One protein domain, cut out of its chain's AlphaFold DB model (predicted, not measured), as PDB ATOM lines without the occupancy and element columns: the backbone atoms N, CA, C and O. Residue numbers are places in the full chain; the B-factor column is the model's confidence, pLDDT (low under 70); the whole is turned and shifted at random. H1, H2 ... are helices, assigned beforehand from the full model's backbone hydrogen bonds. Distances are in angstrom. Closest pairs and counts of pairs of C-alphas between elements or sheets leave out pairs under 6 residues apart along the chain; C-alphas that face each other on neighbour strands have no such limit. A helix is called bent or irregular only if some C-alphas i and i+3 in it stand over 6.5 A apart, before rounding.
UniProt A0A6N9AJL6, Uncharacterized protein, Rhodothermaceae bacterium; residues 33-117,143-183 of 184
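Overview. This is residues 33 to 117 and 143 to 183 of the 184 residues of an uncharacterized protein of Rhodothermaceae bacterium (UniProt A0A6N9AJL6). What does the model look like as a whole? Two helical hairpins, H1 with H2 and H4 with H5, pack together, with the longest helix, H4, in the middle, slanting over the H1 and H2 pair, and H5 on the far side of H4. The short helix H3 packs on H2, after a loop, residues 88 to 101, that runs along the outside. How much is printed? The printed part has 126 residues with five named helices, in the order H1, H2, H3, H4, H5, and no named strand, and its class is all helix. It is compact, with a radius of gyration of the C-alphas of 14.8 A and spans of 41 by 30 by 25 A.

Along the chain. Where is the longest helix? H4, residues 143 to 165, measures 32.0 A, from C-alpha 143 at (41.325, -21.885, -7.117) to C-alpha 165 at (37.578, -0.530, 16.469). Where are the others? H1 is residues 43 to 60, 26.1 A, with C-alpha 43 at (46.158, 4.796, 7.675); H2 is residues 66 to 87, 30.7 A; H3 is residues 102 to 111, 12.6 A. H5 is residues 168 to 182, 20.5 A, ending with C-alpha 182 at (36.694, -22.941, 5.041). Are they evenly wound? H3 is irregular, with C-alphas 103 and 106 at 7.3 A; H2 has a kink of 29 degrees near residue 77, and H2 and H5 are neither bent nor irregular, but only just: C-alphas 75 and 78 are 6.1 A apart, 170 and 173 6.3 A.

Arrangement. What stands round H4? H4 touches H5, closest C-alphas Ala 162 and Glu 168 at 5.2 A, a hairpin at a shallow tilt of 10 degrees, opposite ways. H4 touches H2, closest C-alphas Ser 73 and Thr 143 at 7.4 A, the same way at a steep tilt of 39 degrees. H4 and H1 are close but not clearly touching, closest C-alphas Leu 49 and Ala 157 at 7.7 A. What does the hub, H2, touch besides? H1 and H2 form a hairpin, closest C-alphas Trp 45 and Leu 86 at 5.4 A, and H1, H2 and H4 make a bundle, helices gathered side by side. H2 and H3 form another, closest C-alphas Ser 73 and Leu 111 at 6.2 A, while H3 and H5 are apart. Do the backbones hold helix spacing? Every O i to N i+4 pair is within hydrogen-bond range in H1 and H4, against 17 of 18 in H2, 3 of 6 in H3 and 9 of 11 in H5.

Size, cuts and confidence. How large is it? The two C-alphas farthest apart, those of Glu 41 and Ala 66, are 43.4 A apart. Where is it cut or long-linked? Residues 118 to 142 are not printed, and C-alphas 117 and 143 are 19.4 A apart across the cut; the link from H2 to H3, 14 residues, is long. Where is confidence low? The mean pLDDT of the printed part is 75.9, and residues 96 to 117 are among the 39 under 70.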
ATOM      1  N   PRO A  33      32.434   0.831   7.893       86.25
ATOM      2  CA  PRO A  33      31.572   1.389   6.863       86.25
ATOM      3  C   PRO A  33      32.342   2.390   5.994       86.25
ATOM      4  O   PRO A  33      33.188   3.145   6.482       86.25
ATOM      5  N   GLN A  34      32.017   2.450   4.697       77.44
ATOM      6  CA  GLN A  34      32.727   3.279   3.704       77.44
ATOM      7  C   GLN A  34      32.846   4.760   4.106       77.44
ATOM      8  O   GLN A  34      33.836   5.425   3.796       77.44
ATOM      9  N   GLU A  35      31.857   5.267   4.835       81.38
ATOM     10  CA  GLU A  35      31.756   6.656   5.291       81.38
ATOM     11  C   GLU A  35      32.684   6.972   6.475       81.38
ATOM     12  O   GLU A  35      32.959   8.144   6.763       81.38
ATOM     13  N   ARG A  36      33.192   5.945   7.174       83.69
ATOM     14  CA  ARG A  36      34.066   6.124   8.333       83.69
ATOM     15  C   ARG A  36      35.371   6.784   7.898       83.69
ATOM     16  O   ARG A  36      36.092   6.289   7.027       83.69
ATOM     17  N   ARG A  37      35.715   7.893   8.555       81.06
ATOM     18  CA  ARG A  37      37.015   8.555   8.381       81.06
ATOM     19  C   ARG A  37      38.107   7.751   9.078       81.06
ATOM     20  O   ARG A  37      37.974   7.397  10.246       81.06
ATOM     21  N   ILE A  38      39.207   7.512   8.372       75.38
ATOM     22  CA  ILE A  38      40.385   6.850   8.934       75.38
ATOM     23  C   ILE A  38      41.267   7.912   9.587       75.38
ATOM     24  O   ILE A  38      41.654   8.891   8.946       75.38
ATOM     25  N   ALA A  39      41.569   7.729  10.873       69.06
ATOM     26  CA  ALA A  39      42.483   8.606  11.590       69.06
ATOM     27  C   ALA A  39      43.889   8.545  10.950       69.06
ATOM     28  O   ALA A  39      44.373   7.451  10.643       69.06
ATOM     29  N   PRO A  40      44.577   9.688  10.778       65.19
ATOM     30  CA  PRO A  40      45.843   9.779  10.039       65.19
ATOM     31  C   PRO A  40      47.022   9.051  10.704       65.19
ATOM     32  O   PRO A  40      48.098   8.966  10.123       65.19
ATOM     33  N   GLU A  41      46.828   8.512  11.904       66.38
ATOM     34  CA  GLU A  41      47.876   7.922  12.740       66.38
ATOM     35  C   GLU A  41      48.097   6.421  12.464       66.38
ATOM     36  O   GLU A  41      49.144   5.881  12.813       66.38
ATOM     37  N   LYS A  42      47.139   5.738  11.807       62.31
ATOM     38  CA  LYS A  42      47.245   4.326  11.366       62.31
ATOM     39  C   LYS A  42      46.620   4.047   9.975       62.31
ATOM     40  O   LYS A  42      45.850   3.095   9.843       62.31
ATOM     41  N   PRO A  43      46.897   4.854   8.933       63.47
ATOM     42  CA  PRO A  43      46.158   4.796   7.675       63.47
ATOM     43  C   PRO A  43      46.448   3.536   6.850       63.47
ATOM     44  O   PRO A  43      45.526   2.963   6.279       63.47
ATOM     45  N   ASP A  44      47.706   3.087   6.788       78.31
ATOM     46  CA  ASP A  44      48.147   2.208   5.695       78.31
ATOM     47  C   ASP A  44      47.453   0.838   5.686       78.31
ATOM     48  O   ASP A  44      46.898   0.438   4.668       78.31
ATOM     49  N   TRP A  45      47.397   0.129   6.817       84.00
ATOM     50  CA  TRP A  45      46.832  -1.225   6.829       84.00
ATOM     51  C   TRP A  45      45.298  -1.240   6.703       84.00
ATOM     52  O   TRP A  45      44.760  -2.139   6.066       84.00
ATOM     53  N   ILE A  46      44.588  -0.230   7.222       87.06
ATOM     54  CA  ILE A  46      43.128  -0.120   7.047       87.06
ATOM     55  C   ILE A  46      42.797   0.184   5.581       87.06
ATOM     56  O   ILE A  46      41.898  -0.434   5.015       87.06
ATOM     57  N   PHE A  47      43.540   1.090   4.932       86.38
ATOM     58  CA  PHE A  47      43.354   1.355   3.502       86.38
ATOM     59  C   PHE A  47      43.595   0.107   2.656       86.38
ATOM     60  O   PHE A  47      42.792  -0.183   1.774       86.38
ATOM     61  N   ARG A  48      44.643  -0.664   2.961       88.19
ATOM     62  CA  ARG A  48      44.899  -1.950   2.296       88.19
ATOM     63  C   ARG A  48      43.757  -2.931   2.493       88.19
ATOM     64  O   ARG A  48      43.355  -3.575   1.532       88.19
ATOM     65  N   LEU A  49      43.206  -3.013   3.703       90.12
ATOM     66  CA  LEU A  49      42.074  -3.890   3.981       90.12
ATOM     67  C   LEU A  49      40.838  -3.475   3.172       90.12
ATOM     68  O   LEU A  49      40.158  -4.335   2.622       90.12
ATOM     69  N   ARG A  50      40.579  -2.169   3.014       89.00
ATOM     70  CA  ARG A  50      39.523  -1.666   2.116       89.00
ATOM     71  C   ARG A  50      39.797  -2.005   0.648       89.00
ATOM     72  O   ARG A  50      38.871  -2.346  -0.077       89.00
ATOM     73  N   THR A  51      41.052  -1.945   0.200       89.19
ATOM     74  CA  THR A  51      41.427  -2.416  -1.144       89.19
ATOM     75  C   THR A  51      41.125  -3.903  -1.311       89.19
ATOM     76  O   THR A  51      40.513  -4.279  -2.305       89.19
ATOM     77  N   VAL A  52      41.476  -4.734  -0.324       90.25
ATOM     78  CA  VAL A  52      41.125  -6.164  -0.303       90.25
ATOM     79  C   VAL A  52      39.611  -6.348  -0.400       90.25
ATOM     80  O   VAL A  52      39.160  -7.114  -1.242       90.25
ATOM     81  N   TYR A  53      38.825  -5.598   0.375       90.94
ATOM     82  CA  TYR A  53      37.363  -5.622   0.295       90.94
ATOM     83  C   TYR A  53      36.831  -5.359  -1.122       90.94
ATOM     84  O   TYR A  53      35.964  -6.092  -1.586       90.94
ATOM     85  N   PHE A  54      37.355  -4.367  -1.847       86.31
ATOM     86  CA  PHE A  54      36.889  -4.099  -3.215       86.31
ATOM     87  C   PHE A  54      37.173  -5.258  -4.176       86.31
ATOM     88  O   PHE A  54      36.327  -5.574  -5.010       86.31
ATOM     89  N   HIS A  55      38.316  -5.929  -4.027       86.44
ATOM     90  CA  HIS A  55      38.604  -7.141  -4.792       86.44
ATOM     91  C   HIS A  55      37.696  -8.311  -4.392       86.44
ATOM     92  O   HIS A  55      37.286  -9.075  -5.256       86.44
ATOM     93  N   VAL A  56      37.325  -8.438  -3.111       89.75
ATOM     94  CA  VAL A  56      36.339  -9.442  -2.666       89.75
ATOM     95  C   VAL A  56      35.014  -9.246  -3.389       89.75
ATOM     96  O   VAL A  56      34.478 -10.207  -3.931       89.75
ATOM     97  N   ILE A  57      34.515  -8.009  -3.445       86.06
ATOM     98  CA  ILE A  57      33.277  -7.695  -4.168       86.06
ATOM     99  C   ILE A  57      33.403  -8.117  -5.635       86.06
ATOM    100  O   ILE A  57      32.586  -8.914  -6.097       86.06
ATOM    101  N   ALA A  58      34.474  -7.698  -6.320       82.69
ATOM    102  CA  ALA A  58      34.719  -8.059  -7.717       82.69
ATOM    103  C   ALA A  58      34.771  -9.583  -7.946       82.69
ATOM    104  O   ALA A  58      34.160 -10.088  -8.886       82.69
ATOM    105  N   ILE A  59      35.444 -10.331  -7.062       84.88
ATOM    106  CA  ILE A  59      35.497 -11.799  -7.114       84.88
ATOM    107  C   ILE A  59      34.089 -12.387  -6.977       84.88
ATOM    108  O   ILE A  59      33.693 -13.213  -7.793       84.88
ATOM    109  N   THR A  60      33.316 -11.955  -5.977       86.12
ATOM    110  CA  THR A  60      32.001 -12.545  -5.664       86.12
ATOM    111  C   THR A  60      30.893 -12.213  -6.669       86.12
ATOM    112  O   THR A  60      29.851 -12.880  -6.659       86.12
ATOM    113  N   GLU A  61      31.112 -11.208  -7.522       82.38
ATOM    114  CA  GLU A  61      30.251 -10.836  -8.653       82.38
ATOM    115  C   GLU A  61      30.538 -11.656  -9.925       82.38
ATOM    116  O   GLU A  61      29.761 -11.599 -10.878       82.38
ATOM    117  N   CYS A  62      31.629 -12.429  -9.957       79.75
ATOM    118  CA  CYS A  62      31.967 -13.279 -11.094       79.75
ATOM    119  C   CYS A  62      31.133 -14.570 -11.123       79.75
ATOM    120  O   CYS A  62      30.873 -15.193 -10.092       79.75
ATOM    121  N   ASP A  63      30.787 -15.031 -12.328       73.56
ATOM    122  CA  ASP A  63      30.208 -16.361 -12.529       73.56
ATOM    123  C   ASP A  63      31.256 -17.454 -12.289       73.56
ATOM    124  O   ASP A  63      32.395 -17.344 -12.732       73.56
ATOM    125  N   ILE A  64      30.868 -18.569 -11.667       71.81
ATOM    126  CA  ILE A  64      31.761 -19.725 -11.476       71.81
ATOM    127  C   ILE A  64      31.702 -20.600 -12.736       71.81
ATOM    128  O   ILE A  64      31.019 -21.625 -12.808       71.81
ATOM    129  N   SER A  65      32.389 -20.124 -13.773       68.31
ATOM    130  CA  SER A  65      32.614 -20.775 -15.067       68.31
ATOM    131  C   SER A  65      34.115 -20.822 -15.374       68.31
ATOM    132  O   SER A  65      34.899 -20.181 -14.679       68.31
ATOM    133  N   ALA A  66      34.537 -21.540 -16.419       61.84
ATOM    134  CA  ALA A  66      35.947 -21.547 -16.822       61.84
ATOM    135  C   ALA A  66      36.473 -20.119 -17.089       61.84
ATOM    136  O   ALA A  66      37.509 -19.740 -16.547       61.84
ATOM    137  N   ASP A  67      35.708 -19.296 -17.817       61.31
ATOM    138  CA  ASP A  67      36.022 -17.876 -18.044       61.31
ATOM    139  C   ASP A  67      36.052 -17.070 -16.741       61.31
ATOM    140  O   ASP A  67      36.923 -16.225 -16.538       61.31
ATOM    141  N   GLY A  68      35.122 -17.353 -15.828       61.16
ATOM    142  CA  GLY A  68      35.069 -16.710 -14.523       61.16
ATOM    143  C   GLY A  68      36.283 -17.008 -13.651       61.16
ATOM    144  O   GLY A  68      36.821 -16.096 -13.032       61.16
ATOM    145  N   ILE A  69      36.793 -18.244 -13.659       67.38
ATOM    146  CA  ILE A  69      38.006 -18.621 -12.912       67.38
ATOM    147  C   ILE A  69      39.233 -17.831 -13.388       67.38
ATOM    148  O   ILE A  69      40.077 -17.464 -12.563       67.38
ATOM    149  N   HIS A  70      39.322 -17.492 -14.677       65.50
ATOM    150  CA  HIS A  70      40.392 -16.625 -15.177       65.50
ATOM    151  C   HIS A  70      40.293 -15.198 -14.615       65.50
ATOM    152  O   HIS A  70      41.313 -14.641 -14.203       65.50
ATOM    153  N   ILE A  71      39.083 -14.628 -14.533       65.56
ATOM    154  CA  ILE A  71      38.848 -13.308 -13.916       65.56
ATOM    155  C   ILE A  71      39.205 -13.348 -12.429       65.56
ATOM    156  O   ILE A  71      39.970 -12.516 -11.948       65.56
ATOM    157  N   ILE A  72      38.718 -14.364 -11.718       74.12
ATOM    158  CA  ILE A  72      38.957 -14.562 -10.285       74.12
ATOM    159  C   ILE A  72      40.456 -14.654  -9.997       74.12
ATOM    160  O   ILE A  72      40.955 -14.021  -9.071       74.12
ATOM    161  N   SER A  73      41.196 -15.403 -10.813       68.94
ATOM    162  CA  SER A  73      42.648 -15.538 -10.674       68.94
ATOM    163  C   SER A  73      43.358 -14.188 -10.859       68.94
ATOM    164  O   SER A  73      44.256 -13.841 -10.090       68.94
ATOM    165  N   ALA A  74      42.918 -13.371 -11.819       68.81
ATOM    166  CA  ALA A  74      43.474 -12.035 -12.018       68.81
ATOM    167  C   ALA A  74      43.213 -11.092 -10.823       68.81
ATOM    168  O   ALA A  74      44.091 -10.295 -10.491       68.81
ATOM    169  N   GLU A  75      42.060 -11.211 -10.157       78.81
ATOM    170  CA  GLU A  75      41.702 -10.445  -8.950       78.81
ATOM    171  C   GLU A  75      42.398 -10.960  -7.678       78.81
ATOM    172  O   GLU A  75      42.751 -10.182  -6.789       78.81
ATOM    173  N   LEU A  76      42.674 -12.263  -7.587       77.94
ATOM    174  CA  LEU A  76      43.381 -12.843  -6.443       77.94
ATOM    175  C   LEU A  76      44.818 -12.325  -6.326       77.94
ATOM    176  O   LEU A  76      45.318 -12.124  -5.222       77.94
ATOM    177  N   ARG A  77      45.498 -12.058  -7.444       76.50
ATOM    178  CA  ARG A  77      46.880 -11.556  -7.422       76.50
ATOM    179  C   ARG A  77      47.045 -10.251  -6.619       76.50
ATOM    180  O   ARG A  77      47.846 -10.253  -5.681       76.50
ATOM    181  N   PRO A  78      46.336  -9.147  -6.931       76.81
ATOM    182  CA  PRO A  78      46.443  -7.919  -6.152       76.81
ATOM    183  C   PRO A  78      45.954  -8.100  -4.709       76.81
ATOM    184  O   PRO A  78      46.531  -7.487  -3.811       76.81
ATOM    185  N   VAL A  79      44.977  -8.981  -4.448       84.12
ATOM    186  CA  VAL A  79      44.576  -9.351  -3.077       84.12
ATOM    187  C   VAL A  79      45.764  -9.886  -2.286       84.12
ATOM    188  O   VAL A  79      46.066  -9.365  -1.213       84.12
ATOM    189  N   TYR A  80      46.478 -10.877  -2.821       81.44
ATOM    190  CA  TYR A  80      47.647 -11.451  -2.154       81.44
ATOM    191  C   TYR A  80      48.771 -10.430  -1.950       81.44
ATOM    192  O   TYR A  80      49.433 -10.452  -0.912       81.44
ATOM    193  N   GLU A  81      48.970  -9.498  -2.887       81.62
ATOM    194  CA  GLU A  81      49.938  -8.404  -2.731       81.62
ATOM    195  C   GLU A  81      49.552  -7.454  -1.585       81.62
ATOM    196  O   GLU A  81      50.401  -7.105  -0.760       81.62
ATOM    197  N   GLN A  82      48.275  -7.061  -1.481       84.38
ATOM    198  CA  GLN A  82      47.808  -6.227  -0.369       84.38
ATOM    199  C   GLN A  82      47.896  -6.963   0.968       84.38
ATOM    200  O   GLN A  82      48.342  -6.379   1.961       84.38
ATOM    201  N   MET A  83      47.519  -8.242   0.989       84.19
ATOM    202  CA  MET A  83      47.547  -9.074   2.186       84.19
ATOM    203  C   MET A  83      48.978  -9.329   2.671       84.19
ATOM    204  O   MET A  83      49.222  -9.188   3.862       84.19
ATOM    205  N   ASP A  84      49.968  -9.584   1.805       81.38
ATOM    206  CA  ASP A  84      51.372  -9.743   2.242       81.38
ATOM    207  C   ASP A  84      51.921  -8.478   2.923       81.38
ATOM    208  O   ASP A  84      52.693  -8.552   3.886       81.38
ATOM    209  N   ILE A  85      51.521  -7.293   2.450       82.12
ATOM    210  CA  ILE A  85      51.925  -6.037   3.087       82.12
ATOM    211  C   ILE A  85      51.184  -5.852   4.413       82.12
ATOM    212  O   ILE A  85      51.818  -5.549   5.425       82.12
ATOM    213  N   LEU A  86      49.870  -6.094   4.434       82.94
ATOM    214  CA  LEU A  86      49.047  -5.994   5.639       82.94
ATOM    215  C   LEU A  86      49.514  -6.967   6.736       82.94
ATOM    216  O   LEU A  86      49.587  -6.589   7.904       82.94
ATOM    217  N   TRP A  87      49.932  -8.178   6.360       80.62
ATOM    218  CA  TRP A  87      50.384  -9.244   7.264       80.62
ATOM    219  C   TRP A  87      51.575  -8.815   8.113       80.62
ATOM    220  O   TRP A  87      51.675  -9.158   9.291       80.62
ATOM    221  N   LYS A  88      52.471  -8.013   7.534       79.62
ATOM    222  CA  LYS A  88      53.648  -7.478   8.230       79.62
ATOM    223  C   LYS A  88      53.265  -6.458   9.309       79.62
ATOM    224  O   LYS A  88      54.060  -6.224  10.220       79.62
ATOM    225  N   CYS A  89      52.065  -5.881   9.228       79.56
ATOM    226  CA  CYS A  89      51.552  -4.867  10.148       79.56
ATOM    227  C   CYS A  89      50.656  -5.429  11.263       79.56
ATOM    228  O   CYS A  89      50.536  -4.782  12.302       79.56
ATOM    229  N   LEU A  90      50.044  -6.606  11.083       81.12
ATOM    230  CA  LEU A  90      49.178  -7.233  12.098       81.12
ATOM    231  C   LEU A  90      49.973  -7.656  13.345       81.12
ATOM    232  O   LEU A  90      51.148  -7.959  13.202       81.12
ATOM    233  N   PRO A  91      49.418  -7.714  14.564       84.31
ATOM    234  CA  PRO A  91      50.084  -8.348  15.710       84.31
ATOM    235  C   PRO A  91      50.305  -9.851  15.494       84.31
ATOM    236  O   PRO A  91      49.637 -10.454  14.659       84.31
ATOM    237  N   HIS A  92      51.233 -10.459  16.241       81.94
ATOM    238  CA  HIS A  92      51.608 -11.874  16.079       81.94
ATOM    239  C   HIS A  92      50.412 -12.822  16.227       81.94
ATOM    240  O   HIS A  92      50.254 -13.721  15.409       81.94
ATOM    241  N   GLU A  93      49.513 -12.547  17.171       82.44
ATOM    242  CA  GLU A  93      48.315 -13.354  17.407       82.44
ATOM    243  C   GLU A  93      47.275 -13.294  16.268       82.44
ATOM    244  O   GLU A  93      46.355 -14.106  16.237       82.44
ATOM    245  N   PHE A  94      47.426 -12.358  15.322       81.44
ATOM    246  CA  PHE A  94      46.594 -12.227  14.119       81.44
ATOM    247  C   PHE A  94      47.371 -12.590  12.842       81.44
ATOM    248  O   PHE A  94      47.032 -12.136  11.749       81.44
ATOM    249  N   ARG A  95      48.437 -13.391  12.963       75.44
ATOM    250  CA  ARG A  95      49.230 -13.911  11.839       75.44
ATOM    251  C   ARG A  95      49.218 -15.439  11.847       75.44
ATOM    252  O   ARG A  95      49.313 -16.061  12.896       75.44
ATOM    253  N   LEU A  96      49.193 -16.044  10.660       67.25
ATOM    254  CA  LEU A  96      49.464 -17.473  10.474       67.25
ATOM    255  C   LEU A  96      50.966 -17.640  10.212       67.25
ATOM    256  O   LEU A  96      51.436 -17.353   9.111       67.25
ATOM    257  N   GLU A  97      51.750 -18.030  11.223       59.09
ATOM    258  CA  GLU A  97      53.206 -18.207  11.062       59.09
ATOM    259  C   GLU A  97      53.578 -19.395  10.164       59.09
ATOM    260  O   GLU A  97      54.618 -19.359   9.503       59.09
ATOM    261  N   GLU A  98      52.727 -20.422  10.101       54.72
ATOM    262  CA  GLU A  98      53.037 -21.689   9.428       54.72
ATOM    263  C   GLU A  98      52.822 -21.661   7.899       54.72
ATOM    264  O   GLU A  98      53.409 -22.475   7.190       54.72
ATOM    265  N   ASP A  99      52.115 -20.662   7.352       51.78
ATOM    266  CA  ASP A  99      51.650 -20.679   5.950       51.78
ATOM    267  C   ASP A  99      52.323 -19.659   5.015       51.78
ATOM    268  O   ASP A  99      51.925 -19.501   3.857       51.78
ATOM    269  N   ARG A 100      53.392 -18.974   5.441       49.72
ATOM    270  CA  ARG A 100      54.019 -17.919   4.614       49.72
ATOM    271  C   ARG A 100      54.463 -18.411   3.223       49.72
ATOM    272  O   ARG A 100      54.437 -17.630   2.272       49.72
ATOM    273  N   LYS A 101      54.830 -19.694   3.094       48.34
ATOM    274  CA  LYS A 101      55.188 -20.334   1.813       48.34
ATOM    275  C   LYS A 101      53.984 -20.550   0.885       48.34
ATOM    276  O   LYS A 101      54.086 -20.239  -0.298       48.34
ATOM    277  N   LEU A 102      52.848 -21.003   1.422       49.75
ATOM    278  CA  LEU A 102      51.608 -21.241   0.665       49.75
ATOM    279  C   LEU A 102      50.968 -19.930   0.175       49.75
ATOM    280  O   LEU A 102      50.384 -19.879  -0.903       49.75
ATOM    281  N   TRP A 103      51.140 -18.844   0.934       50.12
ATOM    282  CA  TRP A 103      50.592 -17.522   0.617       50.12
ATOM    283  C   TRP A 103      51.306 -16.770  -0.513       50.12
ATOM    284  O   TRP A 103      50.750 -15.796  -1.018       50.12
ATOM    285  N   THR A 104      52.545 -17.125  -0.877       54.59
ATOM    286  CA  THR A 104      53.391 -16.176  -1.626       54.59
ATOM    287  C   THR A 104      54.210 -16.716  -2.783       54.59
ATOM    288  O   THR A 104      54.509 -15.913  -3.659       54.59
ATOM    289  N   GLU A 105      54.583 -17.991  -2.834       54.56
ATOM    290  CA  GLU A 105      55.365 -18.506  -3.971       54.56
ATOM    291  C   GLU A 105      54.467 -19.299  -4.919       54.56
ATOM    292  O   GLU A 105      54.299 -18.889  -6.057       54.56
ATOM    293  N   GLU A 106      53.748 -20.318  -4.443       54.22
ATOM    294  CA  GLU A 106      52.856 -21.113  -5.307       54.22
ATOM    295  C   GLU A 106      51.653 -20.325  -5.834       54.22
ATOM    296  O   GLU A 106      51.312 -20.426  -7.012       54.22
ATOM    297  N   ALA A 107      51.019 -19.508  -4.985       57.53
ATOM    298  CA  ALA A 107      49.946 -18.625  -5.426       57.53
ATOM    299  C   ALA A 107      50.477 -17.551  -6.379       57.53
ATOM    300  O   ALA A 107      49.875 -17.307  -7.412       57.53
ATOM    301  N   ARG A 108      51.635 -16.942  -6.107       56.69
ATOM    302  CA  ARG A 108      52.187 -15.890  -6.976       56.69
ATOM    303  C   ARG A 108      52.676 -16.437  -8.314       56.69
ATOM    304  O   ARG A 108      52.383 -15.827  -9.334       56.69
ATOM    305  N   ASP A 109      53.384 -17.561  -8.317       61.22
ATOM    306  CA  ASP A 109      53.928 -18.192  -9.523       61.22
ATOM    307  C   ASP A 109      52.816 -18.829 -10.363       61.22
ATOM    308  O   ASP A 109      52.839 -18.737 -11.592       61.22
ATOM    309  N   GLY A 110      51.804 -19.413  -9.711       59.81
ATOM    310  CA  GLY A 110      50.595 -19.899 -10.367       59.81
ATOM    311  C   GLY A 110      49.773 -18.755 -10.962       59.81
ATOM    312  O   GLY A 110      49.457 -18.782 -12.148       59.81
ATOM    313  N   LEU A 111      49.501 -17.702 -10.184       61.44
ATOM    314  CA  LEU A 111      48.736 -16.530 -10.628       61.44
ATOM    315  C   LEU A 111      49.491 -15.659 -11.641       61.44
ATOM    316  O   LEU A 111      48.858 -14.968 -12.435       61.44
ATOM    317  N   ALA A 112      50.826 -15.696 -11.685       59.56
ATOM    318  CA  ALA A 112      51.618 -14.982 -12.692       59.56
ATOM    319  C   ALA A 112      51.325 -15.459 -14.126       59.56
ATOM    320  O   ALA A 112      51.539 -14.705 -15.078       59.56
ATOM    321  N   GLN A 113      50.812 -16.683 -14.276       58.31
ATOM    322  CA  GLN A 113      50.357 -17.231 -15.555       58.31
ATOM    323  C   GLN A 113      49.036 -16.588 -16.018       58.31
ATOM    324  O   GLN A 113      48.743 -16.565 -17.210       58.31
ATOM    325  N   TYR A 114      48.288 -15.984 -15.091       55.91
ATOM    326  CA  TYR A 114      47.023 -15.289 -15.310       55.91
ATOM    327  C   TYR A 114      47.269 -13.772 -15.291       55.91
ATOM    328  O   TYR A 114      46.863 -13.049 -14.381       55.91
ATOM    329  N   ASN A 115      48.010 -13.256 -16.276       50.53
ATOM    330  CA  ASN A 115      48.203 -11.809 -16.395       50.53
ATOM    331  C   ASN A 115      46.886 -11.123 -16.785       50.53
ATOM    332  O   ASN A 115      46.315 -11.415 -17.832       50.53
ATOM    333  N   HIS A 116      46.453 -10.157 -15.973       42.59
ATOM    334  CA  HIS A 116      45.314  -9.293 -16.270       42.59
ATOM    335  C   HIS A 116      45.601  -8.478 -17.549       42.59
ATOM    336  O   HIS A 116      46.559  -7.698 -17.580       42.59
ATOM    337  N   PRO A 117      44.780  -8.563 -18.606       41.38
ATOM    338  CA  PRO A 117      44.805  -7.563 -19.660       41.38
ATOM    339  C   PRO A 117      44.029  -6.346 -19.125       41.38
ATOM    340  O   PRO A 117      42.910  -6.510 -18.668       41.38
ATOM    341  N   THR A 143      42.124 -23.056  -7.499       76.06
ATOM    342  CA  THR A 143      41.325 -21.885  -7.117       76.06
ATOM    343  C   THR A 143      40.722 -22.037  -5.722       76.06
ATOM    344  O   THR A 143      40.784 -21.089  -4.948       76.06
ATOM    345  N   VAL A 144      40.214 -23.220  -5.360       78.12
ATOM    346  CA  VAL A 144      39.722 -23.512  -4.001       78.12
ATOM    347  C   VAL A 144      40.833 -23.326  -2.968       78.12
ATOM    348  O   VAL A 144      40.615 -22.676  -1.953       78.12
ATOM    349  N   VAL A 145      42.040 -23.837  -3.231       78.50
ATOM    350  CA  VAL A 145      43.182 -23.673  -2.314       78.50
ATOM    351  C   VAL A 145      43.548 -22.198  -2.135       78.50
ATOM    352  O   VAL A 145      43.791 -21.751  -1.011       78.50
ATOM    353  N   TRP A 146      43.570 -21.420  -3.220       81.62
ATOM    354  CA  TRP A 146      43.831 -19.983  -3.137       81.62
ATOM    355  C   TRP A 146      42.728 -19.254  -2.367       81.62
ATOM    356  O   TRP A 146      43.008 -18.553  -1.396       81.62
ATOM    357  N   LEU A 147      41.464 -19.470  -2.722       84.81
ATOM    358  CA  LEU A 147      40.341 -18.841  -2.031       84.81
ATOM    359  C   LEU A 147      40.310 -19.213  -0.546       84.81
ATOM    360  O   LEU A 147      40.188 -18.320   0.285       84.81
ATOM    361  N   GLY A 148      40.512 -20.483  -0.191       84.94
ATOM    362  CA  GLY A 148      40.550 -20.936   1.200       84.94
ATOM    363  C   GLY A 148      41.655 -20.260   2.015       84.94
ATOM    364  O   GLY A 148      41.412 -19.775   3.121       84.94
ATOM    365  N   ASN A 149      42.864 -20.140   1.456       82.25
ATOM    366  CA  ASN A 149      43.943 -19.390   2.103       82.25
ATOM    367  C   ASN A 149      43.583 -17.910   2.255       82.25
ATOM    368  O   ASN A 149      43.754 -17.342   3.333       82.25
ATOM    369  N   PHE A 150      43.053 -17.294   1.198       86.50
ATOM    370  CA  PHE A 150      42.630 -15.903   1.241       86.50
ATOM    371  C   PHE A 150      41.570 -15.664   2.329       86.50
ATOM    372  O   PHE A 150      41.770 -14.785   3.168       86.50
ATOM    373  N   ILE A 151      40.513 -16.480   2.369       90.25
ATOM    374  CA  ILE A 151      39.439 -16.450   3.375       90.25
ATOM    375  C   ILE A 151      40.033 -16.474   4.781       90.25
ATOM    376  O   ILE A 151      39.754 -15.582   5.581       90.25
ATOM    377  N   ARG A 152      40.925 -17.429   5.072       86.31
ATOM    378  CA  ARG A 152      41.542 -17.561   6.400       86.31
ATOM    379  C   ARG A 152      42.258 -16.302   6.844       86.31
ATOM    380  O   ARG A 152      42.054 -15.843   7.969       86.31
ATOM    381  N   GLY A 153      43.112 -15.743   5.990       85.94
ATOM    382  CA  GLY A 153      43.799 -14.532   6.399       85.94
ATOM    383  C   GLY A 153      42.840 -13.363   6.468       85.94
ATOM    384  O   GLY A 153      42.827 -12.668   7.473       85.94
ATOM    385  N   TYR A 154      41.973 -13.167   5.481       91.12
ATOM    386  CA  TYR A 154      41.051 -12.039   5.512       91.12
ATOM    387  C   TYR A 154      40.192 -12.026   6.786       91.12
ATOM    388  O   TYR A 154      40.096 -10.980   7.428       91.12
ATOM    389  N   SER A 155      39.730 -13.188   7.253       91.44
ATOM    390  CA  SER A 155      39.081 -13.346   8.559       91.44
ATOM    391  C   SER A 155      39.942 -12.868   9.735       91.44
ATOM    392  O   SER A 155      39.455 -12.131  10.589       91.44
ATOM    393  N   LEU A 156      41.231 -13.222   9.788       89.06
ATOM    394  CA  LEU A 156      42.146 -12.760  10.845       89.06
ATOM    395  C   LEU A 156      42.379 -11.245  10.803       89.06
ATOM    396  O   LEU A 156      42.450 -10.598  11.850       89.06
ATOM    397  N   ALA A 157      42.474 -10.664   9.607       90.56
ATOM    398  CA  ALA A 157      42.592  -9.216   9.460       90.56
ATOM    399  C   ALA A 157      41.319  -8.492   9.911       90.56
ATOM    400  O   ALA A 157      41.416  -7.443  10.550       90.56
ATOM    401  N   LEU A 158      40.142  -9.054   9.620       92.94
ATOM    402  CA  LEU A 158      38.861  -8.530  10.091       92.94
ATOM    403  C   LEU A 158      38.710  -8.667  11.608       92.94
ATOM    404  O   LEU A 158      38.266  -7.714  12.243       92.94
ATOM    405  N   ALA A 159      39.162  -9.771  12.209       90.81
ATOM    406  CA  ALA A 159      39.201  -9.921  13.665       90.81
ATOM    407  C   ALA A 159      40.078  -8.835  14.310       90.81
ATOM    408  O   ALA A 159      39.681  -8.179  15.275       90.81
ATOM    409  N   TYR A 160      41.256  -8.569  13.734       89.81
ATOM    410  CA  TYR A 160      42.108  -7.483  14.211       89.81
ATOM    411  C   TYR A 160      41.458  -6.105  14.028       89.81
ATOM    412  O   TYR A 160      41.532  -5.261  14.924       89.81
ATOM    413  N   LEU A 161      40.803  -5.866  12.890       90.38
ATOM    414  CA  LEU A 161      40.068  -4.630  12.637       90.38
ATOM    415  C   LEU A 161      38.951  -4.423  13.668       90.38
ATOM    416  O   LEU A 161      38.869  -3.339  14.250       90.38
ATOM    417  N   ALA A 162      38.157  -5.458  13.945       90.75
ATOM    418  CA  ALA A 162      37.105  -5.432  14.955       90.75
ATOM    419  C   ALA A 162      37.674  -5.111  16.339       90.75
ATOM    420  O   ALA A 162      37.155  -4.227  17.018       90.75
ATOM    421  N   ARG A 163      38.799  -5.725  16.720       89.25
ATOM    422  CA  ARG A 163      39.502  -5.425  17.976       89.25
ATOM    423  C   ARG A 163      39.972  -3.979  18.071       89.25
ATOM    424  O   ARG A 163      39.786  -3.325  19.094       89.25
ATOM    425  N   VAL A 164      40.582  -3.456  17.010       87.50
ATOM    426  CA  VAL A 164      41.071  -2.067  16.978       87.50
ATOM    427  C   VAL A 164      39.922  -1.060  17.062       87.50
ATOM    428  O   VAL A 164      40.110   0.023  17.617       87.50
ATOM    429  N   LEU A 165      38.751  -1.404  16.520       87.19
ATOM    430  CA  LEU A 165      37.578  -0.530  16.469       87.19
ATOM    431  C   LEU A 165      36.531  -0.819  17.562       87.19
ATOM    432  O   LEU A 165      35.560  -0.075  17.664       87.19
ATOM    433  N   GLY A 166      36.743  -1.831  18.409       85.94
ATOM    434  CA  GLY A 166      35.849  -2.185  19.518       85.94
ATOM    435  C   GLY A 166      34.539  -2.866  19.098       85.94
ATOM    436  O   GLY A 166      33.520  -2.648  19.746       85.94
ATOM    437  N   ALA A 167      34.553  -3.667  18.027       84.31
ATOM    438  CA  ALA A 167      33.381  -4.319  17.421       84.31
ATOM    439  C   ALA A 167      33.349  -5.863  17.590       84.31
ATOM    440  O   ALA A 167      32.690  -6.565  16.827       84.31
ATOM    441  N   GLU A 168      34.076  -6.413  18.566       80.38
ATOM    442  CA  GLU A 168      34.365  -7.858  18.697       80.38
ATOM    443  C   GLU A 168      33.122  -8.742  18.962       80.38
ATOM    444  O   GLU A 168      32.976  -9.810  18.372       80.38
ATOM    445  N   SER A 169      32.179  -8.305  19.807       69.19
ATOM    446  CA  SER A 169      31.192  -9.208  20.437       69.19
ATOM    447  C   SER A 169      30.185  -9.890  19.501       69.19
ATOM    448  O   SER A 169      29.654 -10.941  19.851       69.19
ATOM    449  N   GLU A 170      29.889  -9.297  18.344       71.00
ATOM    450  CA  GLU A 170      28.989  -9.869  17.322       71.00
ATOM    451  C   GLU A 170      29.765 -10.418  16.111       71.00
ATOM    452  O   GLU A 170      29.292 -11.301  15.398       71.00
ATOM    453  N   THR A 171      30.995  -9.942  15.925       81.31
ATOM    454  CA  THR A 171      31.852 -10.250  14.780       81.31
ATOM    455  C   THR A 171      32.562 -11.594  14.945       81.31
ATOM    456  O   THR A 171      32.656 -12.374  13.997       81.31
ATOM    457  N   ASP A 172      33.039 -11.895  16.155       80.25
ATOM    458  CA  ASP A 172      33.906 -13.051  16.399       80.25
ATOM    459  C   ASP A 172      33.200 -14.386  16.128       80.25
ATOM    460  O   ASP A 172      33.793 -15.301  15.561       80.25
ATOM    461  N   SER A 173      31.914 -14.501  16.472       81.88
ATOM    462  CA  SER A 173      31.136 -15.726  16.238       81.88
ATOM    463  C   SER A 173      30.924 -16.005  14.747       81.88
ATOM    464  O   SER A 173      30.978 -17.160  14.322       81.88
ATOM    465  N   ARG A 174      30.742 -14.956  13.938       87.56
ATOM    466  CA  ARG A 174      30.577 -15.056  12.482       87.56
ATOM    467  C   ARG A 174      31.900 -15.355  11.788       87.56
ATOM    468  O   ARG A 174      31.946 -16.244  10.943       87.56
ATOM    469  N   LEU A 175      32.986 -14.699  12.200       86.44
ATOM    470  CA  LEU A 175      34.329 -14.991  11.688       86.44
ATOM    471  C   LEU A 175      34.755 -16.432  11.993       86.44
ATOM    472  O   LEU A 175      35.297 -17.101  11.115       86.44
ATOM    473  N   LEU A 176      34.470 -16.936  13.199       83.56
ATOM    474  CA  LEU A 176      34.719 -18.338  13.548       83.56
ATOM    475  C   LEU A 176      33.879 -19.298  12.701       83.56
ATOM    476  O   LEU A 176      34.410 -20.294  12.225       83.56
ATOM    477  N   SER A 177      32.607 -18.976  12.449       85.44
ATOM    478  CA  SER A 177      31.755 -19.780  11.564       85.44
ATOM    479  C   SER A 177      32.320 -19.870  10.142       85.44
ATOM    480  O   SER A 177      32.328 -20.952   9.563       85.44
ATOM    481  N   VAL A 178      32.808 -18.760   9.576       84.81
ATOM    482  CA  VAL A 178      33.453 -18.757   8.250       84.81
ATOM    483  C   VAL A 178      34.740 -19.590   8.269       84.81
ATOM    484  O   VAL A 178      34.982 -20.409   7.382       84.81
ATOM    485  N   LEU A 179      35.565 -19.437   9.308       80.56
ATOM    486  CA  LEU A 179      36.802 -20.208   9.450       80.56
ATOM    487  C   LEU A 179      36.533 -21.717   9.552       80.56
ATOM    488  O   LEU A 179      37.182 -22.486   8.848       80.56
ATOM    489  N   ASP A 180      35.547 -22.137  10.342       78.12
ATOM    490  CA  ASP A 180      35.181 -23.550  10.504       78.12
ATOM    491  C   ASP A 180      34.646 -24.183   9.207       78.12
ATOM    492  O   ASP A 180      34.842 -25.383   8.980       78.12
ATOM    493  N   ASN A 181      33.997 -23.390   8.348       72.19
ATOM    494  CA  ASN A 181      33.506 -23.833   7.042       72.19
ATOM    495  C   ASN A 181      34.641 -23.963   6.015       72.19
ATOM    496  O   ASN A 181      34.716 -24.970   5.317       72.19
ATOM    497  N   SER A 182      35.569 -23.002   5.992       62.56
ATOM    498  CA  SER A 182      36.694 -22.941   5.041       62.56
ATOM    499  C   SER A 182      37.838 -23.945   5.296       62.56
ATOM    500  O   SER A 182      38.792 -24.026   4.520       62.56
ATOM    501  N   ILE A 183      37.797 -24.698   6.404       52.81
ATOM    502  CA  ILE A 183      38.803 -25.718   6.772       52.81
ATOM    503  C   ILE A 183      38.388 -27.141   6.331       52.81
ATOM    504  O   ILE A 183      39.213 -28.056   6.395       52.81
TER     505      ILE A 183